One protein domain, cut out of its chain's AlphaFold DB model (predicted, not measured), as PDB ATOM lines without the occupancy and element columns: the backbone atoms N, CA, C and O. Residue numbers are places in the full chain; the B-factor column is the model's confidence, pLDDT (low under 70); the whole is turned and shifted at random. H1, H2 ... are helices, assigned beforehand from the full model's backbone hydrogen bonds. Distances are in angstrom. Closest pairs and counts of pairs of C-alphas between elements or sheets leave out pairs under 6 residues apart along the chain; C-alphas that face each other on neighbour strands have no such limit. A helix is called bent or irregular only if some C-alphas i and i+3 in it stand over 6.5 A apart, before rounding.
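Overview. This is residues 19 to 101 of the 111 residues of an uncharacterized protein of Shewanella sp. SG41-4 (UniProt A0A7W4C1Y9). One long helix, H1, has two shorter helices, H3 and H4, packed across it at steep angles, with H3 and H4 themselves about perpendicular to each other. The fourth helix, H2, folds back from the end of H1 after a tight link; it touches no helix but is near H1 and H4. The printed part has 83 residues, with four named helices in the order H1, H2, H3, H4 and no named strand, and its class is all helix. The whole is compact, with a radius of gyration of the C-alphas of 12.3 A, and spans 34 by 23 by 19 A along its three main axes.

Arrangement. The longest helix is H1, residues 19 to 41, and it touches H4, residues 83 to 100, at a steep tilt of 67 degrees, the same way. Their closest C-alphas, those of Ala 31 and Ala 93, are 4.5 A apart, and H4 touches H1 with residues 89 to 97 alone. H1 also touches H3, residues 66 to 77, at a steep tilt of 57 degrees, opposite ways. Their closest C-alphas, those of Ile 34 and Ala 72, are 5.6 A apart, and H1 touches H3 with residues 29 to 38 alone. H3 and H4 are close but not clearly touching and about perpendicular at 79 degrees; their closest C-alphas, those of Ser 69 and Leu 90, are 7.1 A apart. H2, residues 44 to 57, is close to H1 but not clearly touching, at a steep tilt of 45 degrees, opposite ways, with the closest C-alphas, those of Met 38 and Leu 47, 7.8 A apart. H2 and H4 are close but not clearly touching, about perpendicular at 78 degrees, and the closest C-alphas, those of Asp 51 and Tyr 98, are 6.5 A apart. H2 and H3 are apart. In H1, H2 and H3 every O i to N i+4 pair is within hydrogen-bond range; in H4, 12 of 14 are.

Along the chain. H1 begins at C-alpha 19 (-17.475, 10.790, -29.792) and runs 33.0 A to C-alpha 41 (-10.044, -21.005, -34.507). H4 measures 24.4 A and ends at C-alpha 100 (-14.834, -10.414, -20.043); it is irregular, with C-alphas 85 and 88 at 7.3 A, and its line is a rough one. H2 measures 20.1 A and H3 16.0 A from first to last C-alpha.

Size, cuts and confidence. The two C-alphas farthest apart, those of Lys 19 and Gln 45, are 37.8 A from each other. The printed part has no cut. The links H1 to H2 and H3 to H4 are tight, and the link H2 to H3, with 8 residues between them, is short. The mean pLDDT of the printed part is 94.8, and no printed residue is under 70.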
ATOM      1  N   LYS A  19     -18.624  11.450 -29.170       87.00
ATOM      2  CA  LYS A  19     -17.475  10.790 -29.792       87.00
ATOM      3  C   LYS A  19     -16.972   9.639 -28.926       87.00
ATOM      4  O   LYS A  19     -16.702   8.564 -29.461       87.00
ATOM      5  N   PHE A  20     -16.880   9.849 -27.614       89.12
ATOM      6  CA  PHE A  20     -16.501   8.808 -26.664       89.12
ATOM      7  C   PHE A  20     -17.491   7.637 -26.686       89.12
ATOM      8  O   PHE A  20     -17.071   6.500 -26.872       89.12
ATOM      9  N   CYS A  21     -18.797   7.903 -26.601       90.56
ATOM     10  CA  CYS A  21     -19.833   6.867 -26.638       90.56
ATOM     11  C   CYS A  21     -19.769   6.035 -27.925       90.56
ATOM     12  O   CYS A  21     -19.801   4.806 -27.869       90.56
ATOM     13  N   LYS A  22     -19.609   6.687 -29.086       90.56
ATOM     14  CA  LYS A  22     -19.466   5.994 -30.377       90.56
ATOM     15  C   LYS A  22     -18.209   5.126 -30.428       90.56
ATOM     16  O   LYS A  22     -18.238   4.033 -30.990       90.56
ATOM     17  N   GLN A  23     -17.097   5.607 -29.875       89.50
ATOM     18  CA  GLN A  23     -15.850   4.845 -29.812       89.50
ATOM     19  C   GLN A  23     -15.982   3.629 -28.886       89.50
ATOM     20  O   GLN A  23     -15.577   2.524 -29.251       89.50
ATOM     21  N   GLU A  24     -16.590   3.823 -27.719       93.06
ATOM     22  CA  GLU A  24     -16.845   2.776 -26.734       93.06
ATOM     23  C   GLU A  24     -17.724   1.670 -27.334       93.06
ATOM     24  O   GLU A  24     -17.339   0.500 -27.313       93.06
ATOM     25  N   GLU A  25     -18.836   2.028 -27.980       94.75
ATOM     26  CA  GLU A  25     -19.717   1.075 -28.663       94.75
ATOM     27  C   GLU A  25     -18.972   0.271 -29.738       94.75
ATOM     28  O   GLU A  25     -19.051  -0.960 -29.773       94.75
ATOM     29  N   ARG A  26     -18.179   0.947 -30.578       94.19
ATOM     30  CA  ARG A  26     -17.367   0.284 -31.610       94.19
ATOM     31  C   ARG A  26     -16.388  -0.714 -31.010       94.19
ATOM     32  O   ARG A  26     -16.259  -1.815 -31.538       94.19
ATOM     33  N   SER A  27     -15.718  -0.355 -29.918       96.44
ATOM     34  CA  SER A  27     -14.756  -1.248 -29.268       96.44
ATOM     35  C   SER A  27     -15.432  -2.494 -28.679       96.44
ATOM     36  O   SER A  27     -14.886  -3.590 -28.782       96.44
ATOM     37  N   VAL A  28     -16.653  -2.365 -28.143       97.31
ATOM     38  CA  VAL A  28     -17.456  -3.499 -27.651       97.31
ATOM     39  C   VAL A  28     -17.877  -4.416 -28.799       97.31
ATOM     40  O   VAL A  28     -17.760  -5.638 -28.689       97.31
ATOM     41  N   LEU A  29     -18.349  -3.851 -29.912       97.25
ATOM     42  CA  LEU A  29     -18.710  -4.631 -31.098       97.25
ATOM     43  C   LEU A  29     -17.496  -5.367 -31.668       97.25
ATOM     44  O   LEU A  29     -17.579  -6.559 -31.958       97.25
ATOM     45  N   LEU A  30     -16.352  -4.690 -31.755       97.62
ATOM     46  CA  LEU A  30     -15.118  -5.291 -32.241       97.62
ATOM     47  C   LEU A  30     -14.631  -6.409 -31.311       97.62
ATOM     48  O   LEU A  30     -14.267  -7.477 -31.794       97.62
ATOM     49  N   ALA A  31     -14.718  -6.223 -29.991       97.88
ATOM     50  CA  ALA A  31     -14.397  -7.262 -29.012       97.88
ATOM     51  C   ALA A  31     -15.242  -8.531 -29.217       97.88
ATOM     52  O   ALA A  31     -14.714  -9.641 -29.178       97.88
ATOM     53  N   ARG A  32     -16.544  -8.382 -29.503       97.44
ATOM     54  CA  ARG A  32     -17.443  -9.514 -29.798       97.44
ATOM     55  C   ARG A  32     -17.056 -10.251 -31.076       97.44
ATOM     56  O   ARG A  32     -17.083 -11.480 -31.102       97.44
ATOM     57  N   VAL A  33     -16.693  -9.519 -32.129       97.94
ATOM     58  CA  VAL A  33     -16.238 -10.118 -33.393       97.94
ATOM     59  C   VAL A  33     -14.928 -10.881 -33.178       97.94
ATOM     60  O   VAL A  33     -14.837 -12.047 -33.560       97.94
ATOM     61  N   ILE A  34     -13.953 -10.276 -32.487       98.25
ATOM     62  CA  ILE A  34     -12.693 -10.941 -32.118       98.25
ATOM     63  C   ILE A  34     -12.985 -12.219 -31.326       98.25
ATOM     64  O   ILE A  34     -12.441 -13.272 -31.656       98.25
ATOM     65  N   HIS A  35     -13.882 -12.169 -30.334       97.50
ATOM     66  CA  HIS A  35     -14.252 -13.344 -29.540       97.50
ATOM     67  C   HIS A  35     -14.787 -14.483 -30.406       97.50
ATOM     68  O   HIS A  35     -14.329 -15.619 -30.296       97.50
ATOM     69  N   LYS A  36     -15.727 -14.166 -31.300       96.94
ATOM     70  CA  LYS A  36     -16.334 -15.127 -32.226       96.94
ATOM     71  C   LYS A  36     -15.278 -15.795 -33.111       96.94
ATOM     72  O   LYS A  36     -15.309 -17.014 -33.264       96.94
ATOM     73  N   ILE A  37     -14.336 -15.020 -33.651       97.69
ATOM     74  CA  ILE A  37     -13.223 -15.535 -34.464       97.69
ATOM     75  C   ILE A  37     -12.288 -16.408 -33.614       97.69
ATOM     76  O   ILE A  37     -11.894 -17.494 -34.028       97.69
ATOM     77  N   MET A  38     -11.952 -15.985 -32.395       96.94
ATOM     78  CA  MET A  38     -11.111 -16.781 -31.498       96.94
ATOM     79  C   MET A  38     -11.752 -18.124 -31.146       96.94
ATOM     80  O   MET A  38     -11.064 -19.141 -31.158       96.94
ATOM     81  N   MET A  39     -13.059 -18.147 -30.874       96.31
ATOM     82  CA  MET A  39     -13.786 -19.383 -30.573       96.31
ATOM     83  C   MET A  39     -13.898 -20.336 -31.767       96.31
ATOM     84  O   MET A  39     -14.045 -21.537 -31.556       96.31
ATOM     85  N   SER A  40     -13.845 -19.833 -33.005       96.19
ATOM     86  CA  SER A  40     -13.878 -20.691 -34.194       96.19
ATOM     87  C   SER A  40     -12.510 -21.279 -34.546       96.19
ATOM     88  O   SER A  40     -12.451 -22.347 -35.153       96.19
ATOM     89  N   ILE A  41     -11.418 -20.611 -34.160       96.38
ATOM     90  CA  ILE A  41     -10.044 -21.005 -34.507       96.38
ATOM     91  C   ILE A  41      -9.371 -21.797 -33.378       96.38
ATOM     92  O   ILE A  41      -8.639 -22.753 -33.638       96.38
ATOM     93  N   PHE A  42      -9.576 -21.402 -32.121       96.56
ATOM     94  CA  PHE A  42      -8.831 -21.947 -30.990       96.56
ATOM     95  C   PHE A  42      -9.632 -22.954 -30.171       96.56
ATOM     96  O   PHE A  42     -10.835 -22.829 -29.958       96.56
ATOM     97  N   SER A  43      -8.918 -23.944 -29.633       96.38
ATOM     98  CA  SER A  43      -9.484 -24.875 -28.663       96.38
ATOM     99  C   SER A  43      -9.775 -24.173 -27.333       96.38
ATOM    100  O   SER A  43      -9.109 -23.203 -26.961       96.38
ATOM    101  N   LYS A  44     -10.711 -24.725 -26.549       94.94
ATOM    102  CA  LYS A  44     -11.004 -24.232 -25.191       94.94
ATOM    103  C   LYS A  44      -9.750 -24.161 -24.309       94.94
ATOM    104  O   LYS A  44      -9.594 -23.208 -23.556       94.94
ATOM    105  N   GLN A  45      -8.839 -25.130 -24.427       95.81
ATOM    106  CA  GLN A  45      -7.586 -25.143 -23.664       95.81
ATOM    107  C   GLN A  45      -6.682 -23.959 -24.029       95.81
ATOM    108  O   GLN A  45      -6.103 -23.330 -23.145       95.81
ATOM    109  N   THR A  46      -6.578 -23.633 -25.320       96.19
ATOM    110  CA  THR A  46      -5.819 -22.466 -25.781       96.19
ATOM    111  C   THR A  46      -6.440 -21.174 -25.260       96.19
ATOM    112  O   THR A  46      -5.717 -20.335 -24.730       96.19
ATOM    113  N   LEU A  47      -7.767 -21.037 -25.335       96.44
ATOM    114  CA  LEU A  47      -8.472 -19.861 -24.814       96.44
ATOM    115  C   LEU A  47      -8.257 -19.694 -23.301       96.44
ATOM    116  O   LEU A  47      -7.881 -18.614 -22.859       96.44
ATOM    117  N   ALA A  48      -8.376 -20.774 -22.523       95.44
ATOM    118  CA  ALA A  48      -8.116 -20.750 -21.082       95.44
ATOM    119  C   ALA A  48      -6.659 -20.376 -20.747       95.44
ATOM    120  O   ALA A  48      -6.394 -19.688 -19.762       95.44
ATOM    121  N   SER A  49      -5.699 -20.804 -21.572       95.50
ATOM    122  CA  SER A  49      -4.289 -20.421 -21.429       95.50
ATOM    123  C   SER A  49      -4.070 -18.925 -21.678       95.50
ATOM    124  O   SER A  49      -3.283 -18.290 -20.975       95.50
ATOM    125  N   LEU A  50      -4.784 -18.341 -22.645       95.06
ATOM    126  CA  LEU A  50      -4.739 -16.901 -22.905       95.06
ATOM    127  C   LEU A  50      -5.361 -16.097 -21.754       95.06
ATOM    128  O   LEU A  50      -4.737 -15.140 -21.301       95.06
ATOM    129  N   ASP A  51      -6.509 -16.532 -21.224       94.69
ATOM    130  CA  ASP A  51      -7.121 -15.920 -20.035       94.69
ATOM    131  C   ASP A  51      -6.168 -15.956 -18.837       94.69
ATOM    132  O   ASP A  51      -5.943 -14.939 -18.182       94.69
ATOM    133  N   LYS A  52      -5.529 -17.105 -18.586       94.50
ATOM    134  CA  LYS A  52      -4.527 -17.237 -17.522       94.50
ATOM    135  C   LYS A  52      -3.375 -16.243 -17.703       94.50
ATOM    136  O   LYS A  52      -3.019 -15.553 -16.751       94.50
ATOM    137  N   LYS A  53      -2.818 -16.128 -18.914       94.38
ATOM    138  CA  LYS A  53      -1.729 -15.176 -19.202       94.38
ATOM    139  C   LYS A  53      -2.144 -13.728 -18.956       94.38
ATOM    140  O   LYS A  53      -1.327 -12.956 -18.455       94.38
ATOM    141  N   PHE A  54      -3.377 -13.369 -19.310       94.56
ATOM    142  CA  PHE A  54      -3.936 -12.049 -19.036       94.56
ATOM    143  C   PHE A  54      -4.099 -11.799 -17.531       94.56
ATOM    144  O   PHE A  54      -3.727 -10.733 -17.056       94.56
ATOM    145  N   LEU A  55      -4.592 -12.774 -16.765       94.00
ATOM    146  CA  LEU A  55      -4.733 -12.641 -15.311       94.00
ATOM    147  C   LEU A  55      -3.380 -12.500 -14.599       94.00
ATOM    148  O   LEU A  55      -3.270 -11.741 -13.642       94.00
ATOM    149  N   GLU A  56      -2.350 -13.203 -15.073       94.94
ATOM    150  CA  GLU A  56      -1.004 -13.154 -14.489       94.94
ATOM    151  C   GLU A  56      -0.261 -11.846 -14.797       94.94
ATOM    152  O   GLU A  56       0.457 -11.335 -13.941       94.94
ATOM    153  N   ASN A  57      -0.412 -11.304 -16.012       94.12
ATOM    154  CA  ASN A  57       0.431 -10.205 -16.505       94.12
ATOM    155  C   ASN A  57      -0.336  -8.908 -16.803       94.12
ATOM    156  O   ASN A  57       0.271  -7.903 -17.175       94.12
ATOM    157  N   GLY A  58      -1.661  -8.920 -16.678       93.81
ATOM    158  CA  GLY A  58      -2.531  -7.858 -17.163       93.81
ATOM    159  C   GLY A  58      -2.593  -7.782 -18.692       93.81
ATOM    160  O   GLY A  58      -2.132  -8.660 -19.428       93.81
ATOM    161  N   PHE A  59      -3.189  -6.695 -19.188       91.75
ATOM    162  CA  PHE A  59      -3.255  -6.436 -20.623       91.75
ATOM    163  C   PHE A  59      -1.894  -6.009 -21.183       91.75
ATOM    164  O   PHE A  59      -1.244  -5.111 -20.654       91.75
ATOM    165  N   SER A  60      -1.517  -6.583 -22.324       91.81
ATOM    166  CA  SER A  60      -0.373  -6.158 -23.129       91.81
ATOM    167  C   SER A  60      -0.736  -6.230 -24.607       91.81
ATOM    168  O   SER A  60      -1.429  -7.155 -25.024       91.81
ATOM    169  N   VAL A  61      -0.201  -5.317 -25.424       87.62
ATOM    170  CA  VAL A  61      -0.357  -5.355 -26.892       87.62
ATOM    171  C   VAL A  61       0.154  -6.681 -27.476       87.62
ATOM    172  O   VAL A  61      -0.370  -7.160 -28.471       87.62
ATOM    173  N   LYS A  62       1.100  -7.349 -26.801       89.06
ATOM    174  CA  LYS A  62       1.601  -8.678 -27.191       89.06
ATOM    175  C   LYS A  62       0.560  -9.802 -27.085       89.06
ATOM    176  O   LYS A  62       0.792 -10.880 -27.618       89.06
ATOM    177  N   LEU A  63      -0.547  -9.582 -26.368       89.94
ATOM    178  CA  LEU A  63      -1.674 -10.519 -26.297       89.94
ATOM    179  C   LEU A  63      -2.652 -10.352 -27.467       89.94
ATOM    180  O   LEU A  63      -3.562 -11.171 -27.612       89.94
ATOM    181  N   GLN A  64      -2.487  -9.304 -28.277       94.38
ATOM    182  CA  GLN A  64      -3.248  -9.138 -29.507       94.38
ATOM    183  C   GLN A  64      -2.715 -10.093 -30.572       94.38
ATOM    184  O   GLN A  64      -1.506 -10.257 -30.739       94.38
ATOM    185  N   ILE A  65      -3.630 -10.711 -31.311       96.00
ATOM    186  CA  ILE A  65      -3.300 -11.610 -32.414       96.00
ATOM    187  C   ILE A  65      -3.600 -10.857 -33.707       96.00
ATOM    188  O   ILE A  65      -4.762 -10.695 -34.074       96.00
ATOM    189  N   GLU A  66      -2.551 -10.379 -34.376       95.25
ATOM    190  CA  GLU A  66      -2.630  -9.466 -35.527       95.25
ATOM    191  C   GLU A  66      -3.583  -9.964 -36.621       95.25
ATOM    192  O   GLU A  66      -4.469  -9.233 -37.059       95.25
ATOM    193  N   GLN A  67      -3.486 -11.240 -37.004       96.31
ATOM    194  CA  GLN A  67      -4.355 -11.813 -38.034       96.31
ATOM    195  C   GLN A  67      -5.833 -11.774 -37.624       96.31
ATOM    196  O   GLN A  67      -6.695 -11.512 -38.461       96.31
ATOM    197  N   ILE A  68      -6.140 -11.983 -36.340       97.50
ATOM    198  CA  ILE A  68      -7.513 -11.893 -35.833       97.50
ATOM    199  C   ILE A  68      -7.985 -10.439 -35.832       97.50
ATOM    200  O   ILE A  68      -9.110 -10.182 -36.252       97.50
ATOM    201  N   SER A  69      -7.128  -9.489 -35.441       97.12
ATOM    202  CA  SER A  69      -7.428  -8.054 -35.532       97.12
ATOM    203  C   SER A  69      -7.790  -7.646 -36.963       97.12
ATOM    204  O   SER A  69      -8.793  -6.968 -37.174       97.12
ATOM    205  N   HIS A  70      -7.021  -8.105 -37.954       97.06
ATOM    206  CA  HIS A  70      -7.263  -7.792 -39.363       97.06
ATOM    207  C   HIS A  70      -8.597  -8.352 -39.860       97.06
ATOM    208  O   HIS A  70      -9.370  -7.633 -40.496       97.06
ATOM    209  N   ILE A  71      -8.892  -9.617 -39.546       97.50
ATOM    210  CA  ILE A  71     -10.166 -10.245 -39.920       97.50
ATOM    211  C   ILE A  71     -11.331  -9.511 -39.248       97.50
ATOM    212  O   ILE A  71     -12.309  -9.187 -39.916       97.50
ATOM    213  N   ALA A  72     -11.212  -9.195 -37.957       97.44
ATOM    214  CA  ALA A  72     -12.271  -8.538 -37.201       97.44
ATOM    215  C   ALA A  72     -12.570  -7.121 -37.711       97.44
ATOM    216  O   ALA A  72     -13.736  -6.753 -37.853       97.44
ATOM    217  N   VAL A  73     -11.536  -6.335 -38.029       97.00
ATOM    218  CA  VAL A  73     -11.699  -4.992 -38.610       97.00
ATOM    219  C   VAL A  73     -12.338  -5.071 -39.991       97.00
ATOM    220  O   VAL A  73     -13.258  -4.301 -40.278       97.00
ATOM    221  N   ARG A  74     -11.934  -6.040 -40.818       97.06
ATOM    222  CA  ARG A  74     -12.554  -6.264 -42.125       97.06
ATOM    223  C   ARG A  74     -14.023  -6.675 -42.005       97.06
ATOM    224  O   ARG A  74     -14.841  -6.149 -42.752       97.06
ATOM    225  N   GLU A  75     -14.366  -7.563 -41.071       96.44
ATOM    226  CA  GLU A  75     -15.750  -8.011 -40.834       96.44
ATOM    227  C   GLU A  75     -16.637  -6.874 -40.304       96.44
ATOM    228  O   GLU A  75     -17.763  -6.716 -40.768       96.44
ATOM    229  N   LEU A  76     -16.140  -6.056 -39.369       95.56
ATOM    230  CA  LEU A  76     -16.942  -5.006 -38.735       95.56
ATOM    231  C   LEU A  76     -17.023  -3.712 -39.559       95.56
ATOM    232  O   LEU A  76     -18.080  -3.088 -39.620       95.56
ATOM    233  N   LEU A  77     -15.903  -3.268 -40.137       93.62
ATOM    234  CA  LEU A  77     -15.780  -1.954 -40.780       93.62
ATOM    235  C   LEU A  77     -15.727  -2.026 -42.310       93.62
ATOM    236  O   LEU A  77     -15.740  -0.981 -42.960       93.62
ATOM    237  N   GLY A  78     -15.642  -3.224 -42.896       95.25
ATOM    238  CA  GLY A  78     -15.600  -3.409 -44.349       95.25
ATOM    239  C   GLY A  78     -14.322  -2.889 -45.015       95.25
ATOM    240  O   GLY A  78     -14.323  -2.627 -46.216       95.25
ATOM    241  N   ARG A  79     -13.238  -2.709 -44.250       95.12
ATOM    242  CA  ARG A  79     -11.949  -2.191 -44.733       95.12
ATOM    243  C   ARG A  79     -10.770  -2.872 -44.046       95.12
ATOM    244  O   ARG A  79     -10.945  -3.538 -43.031       95.12
ATOM    245  N   ASP A  80      -9.572  -2.664 -44.580       95.25
ATOM    246  CA  ASP A  80      -8.333  -3.099 -43.938       95.25
ATOM    247  C   ASP A  80      -7.956  -2.210 -42.745       95.25
ATOM    248  O   ASP A  80      -8.459  -1.089 -42.581       95.25
ATOM    249  N   VAL A  81      -7.071  -2.748 -41.902       94.06
ATOM    250  CA  VAL A  81      -6.536  -2.059 -40.726       94.06
ATOM    251  C   VAL A  81      -5.695  -0.871 -41.167       94.06
ATOM    252  O   VAL A  81      -4.828  -0.977 -42.033       94.06
ATOM    253  N   VAL A  82      -5.952   0.267 -40.536       94.56
ATOM    254  CA  VAL A  82      -5.175   1.492 -40.672       94.56
ATOM    255  C   VAL A  82      -4.674   1.843 -39.278       94.56
ATOM    256  O   VAL A  82      -5.414   2.432 -38.496       94.56
ATOM    257  N   ASN A  83      -3.424   1.488 -38.965       87.44
ATOM    258  CA  ASN A  83      -2.858   1.584 -37.607       87.44
ATOM    259  C   ASN A  83      -3.118   2.948 -36.943       87.44
ATOM    260  O   ASN A  83      -3.643   3.023 -35.836       87.44
ATOM    261  N   ALA A  84      -2.892   4.044 -37.677       88.25
ATOM    262  CA  ALA A  84      -3.114   5.408 -37.187       88.25
ATOM    263  C   ALA A  84      -4.553   5.693 -36.701       88.25
ATOM    264  O   ALA A  84      -4.763   6.621 -35.922       88.25
ATOM    265  N   LEU A  85      -5.541   4.931 -37.174       87.75
ATOM    266  CA  LEU A  85      -6.952   5.060 -36.803       87.75
ATOM    267  C   LEU A  85      -7.402   3.962 -35.833       87.75
ATOM    268  O   LEU A  85      -8.259   4.208 -34.984       87.75
ATOM    269  N   ASP A  86      -6.850   2.759 -35.979       93.44
ATOM    270  CA  ASP A  86      -7.392   1.551 -35.363       93.44
ATOM    271  C   ASP A  86      -6.635   1.092 -34.119       93.44
ATOM    272  O   ASP A  86      -7.221   0.361 -33.329       93.44
ATOM    273  N   ASP A  87      -5.391   1.526 -33.890       93.88
ATOM    274  CA  ASP A  87      -4.559   1.016 -32.786       93.88
ATOM    275  C   ASP A  87      -5.242   1.173 -31.420       93.88
ATOM    276  O   ASP A  87      -5.310   0.228 -30.630       93.88
ATOM    277  N   GLN A  88      -5.820   2.350 -31.160       93.69
ATOM    278  CA  GLN A  88      -6.546   2.605 -29.917       93.69
ATOM    279  C   GLN A  88      -7.831   1.770 -29.840       93.69
ATOM    280  O   GLN A  88      -8.102   1.145 -28.817       93.69
ATOM    281  N   LEU A  89      -8.597   1.708 -30.934       95.19
ATOM    282  CA  LEU A  89      -9.837   0.934 -31.008       95.19
ATOM    283  C   LEU A  89      -9.589  -0.562 -30.767       95.19
ATOM    284  O   LEU A  89     -10.328  -1.201 -30.020       95.19
ATOM    285  N   LEU A  90      -8.542  -1.111 -31.385       96.75
ATOM    286  CA  LEU A  90      -8.110  -2.496 -31.237       96.75
ATOM    287  C   LEU A  90      -7.615  -2.765 -29.821       96.75
ATOM    288  O   LEU A  90      -8.018  -3.755 -29.218       96.75
ATOM    289  N   SER A  91      -6.790  -1.875 -29.269       95.94
ATOM    290  CA  SER A  91      -6.332  -1.975 -27.883       95.94
ATOM    291  C   SER A  91      -7.508  -2.034 -26.906       95.94
ATOM    292  O   SER A  91      -7.559  -2.927 -26.056       95.94
ATOM    293  N   ASP A  92      -8.491  -1.147 -27.063       95.88
ATOM    294  CA  ASP A  92      -9.683  -1.118 -26.215       95.88
ATOM    295  C   ASP A  92     -10.540  -2.376 -26.394       95.88
ATOM    296  O   ASP A  92     -10.971  -2.976 -25.406       95.88
ATOM    297  N   ALA A  93     -10.732  -2.832 -27.634       97.56
ATOM    298  CA  ALA A  93     -11.487  -4.045 -27.937       97.56
ATOM    299  C   ALA A  93     -10.844  -5.297 -27.318       97.56
ATOM    300  O   ALA A  93     -11.514  -6.064 -26.625       97.56
ATOM    301  N   TRP A  94      -9.535  -5.488 -27.503       97.75
ATOM    302  CA  TRP A  94      -8.802  -6.614 -26.923       97.75
ATOM    303  C   TRP A  94      -8.800  -6.574 -25.396       97.75
ATOM    304  O   TRP A  94      -8.993  -7.606 -24.750       97.75
ATOM    305  N   LYS A  95      -8.635  -5.390 -24.797       96.25
ATOM    306  CA  LYS A  95      -8.702  -5.235 -23.342       96.25
ATOM    307  C   LYS A  95     -10.081  -5.621 -22.804       96.25
ATOM    308  O   LYS A  95     -10.158  -6.338 -21.806       96.25
ATOM    309  N   LYS A  96     -11.162  -5.181 -23.457       96.44
ATOM    310  CA  LYS A  96     -12.539  -5.541 -23.077       96.44
ATOM    311  C   LYS A  96     -12.795  -7.037 -23.220       96.44
ATOM    312  O   LYS A  96     -13.357  -7.627 -22.304       96.44
ATOM    313  N   LEU A  97     -12.335  -7.642 -24.314       96.94
ATOM    314  CA  LEU A  97     -12.441  -9.081 -24.544       96.94
ATOM    315  C   LEU A  97     -11.822  -9.889 -23.397       96.94
ATOM    316  O   LEU A  97     -12.503 -10.699 -22.781       96.94
ATOM    317  N   TYR A  98     -10.552  -9.636 -23.073       96.06
ATOM    318  CA  TYR A  98      -9.870 -10.364 -22.000       96.06
ATOM    319  C   TYR A  98     -10.460 -10.076 -20.616       96.06
ATOM    320  O   TYR A  98     -10.533 -10.972 -19.781       96.06
ATOM    321  N   SER A  99     -10.941  -8.851 -20.382       94.19
ATOM    322  CA  SER A  99     -11.619  -8.504 -19.124       94.19
ATOM    323  C   SER A  99     -12.946  -9.251 -18.949       94.19
ATOM    324  O   SER A  99     -13.351  -9.507 -17.819       94.19
ATOM    325  N   ALA A 100     -13.619  -9.601 -20.049       93.69
ATOM    326  CA  ALA A 100     -14.834 -10.414 -20.043       93.69
ATOM    327  C   ALA A 100     -14.555 -11.930 -19.974       93.69
ATOM    328  O   ALA A 100     -15.468 -12.698 -19.677       93.69
ATOM    329  N   GLY A 101     -13.310 -12.348 -20.220       94.00
ATOM    330  CA  GLY A 101     -12.912 -13.746 -20.368       94.00
ATOM    331  C   GLY A 101     -13.175 -14.274 -21.780       94.00
ATOM    332  O   GLY A 101     -14.253 -14.098 -22.349       94.00
TER     333      GLY A 101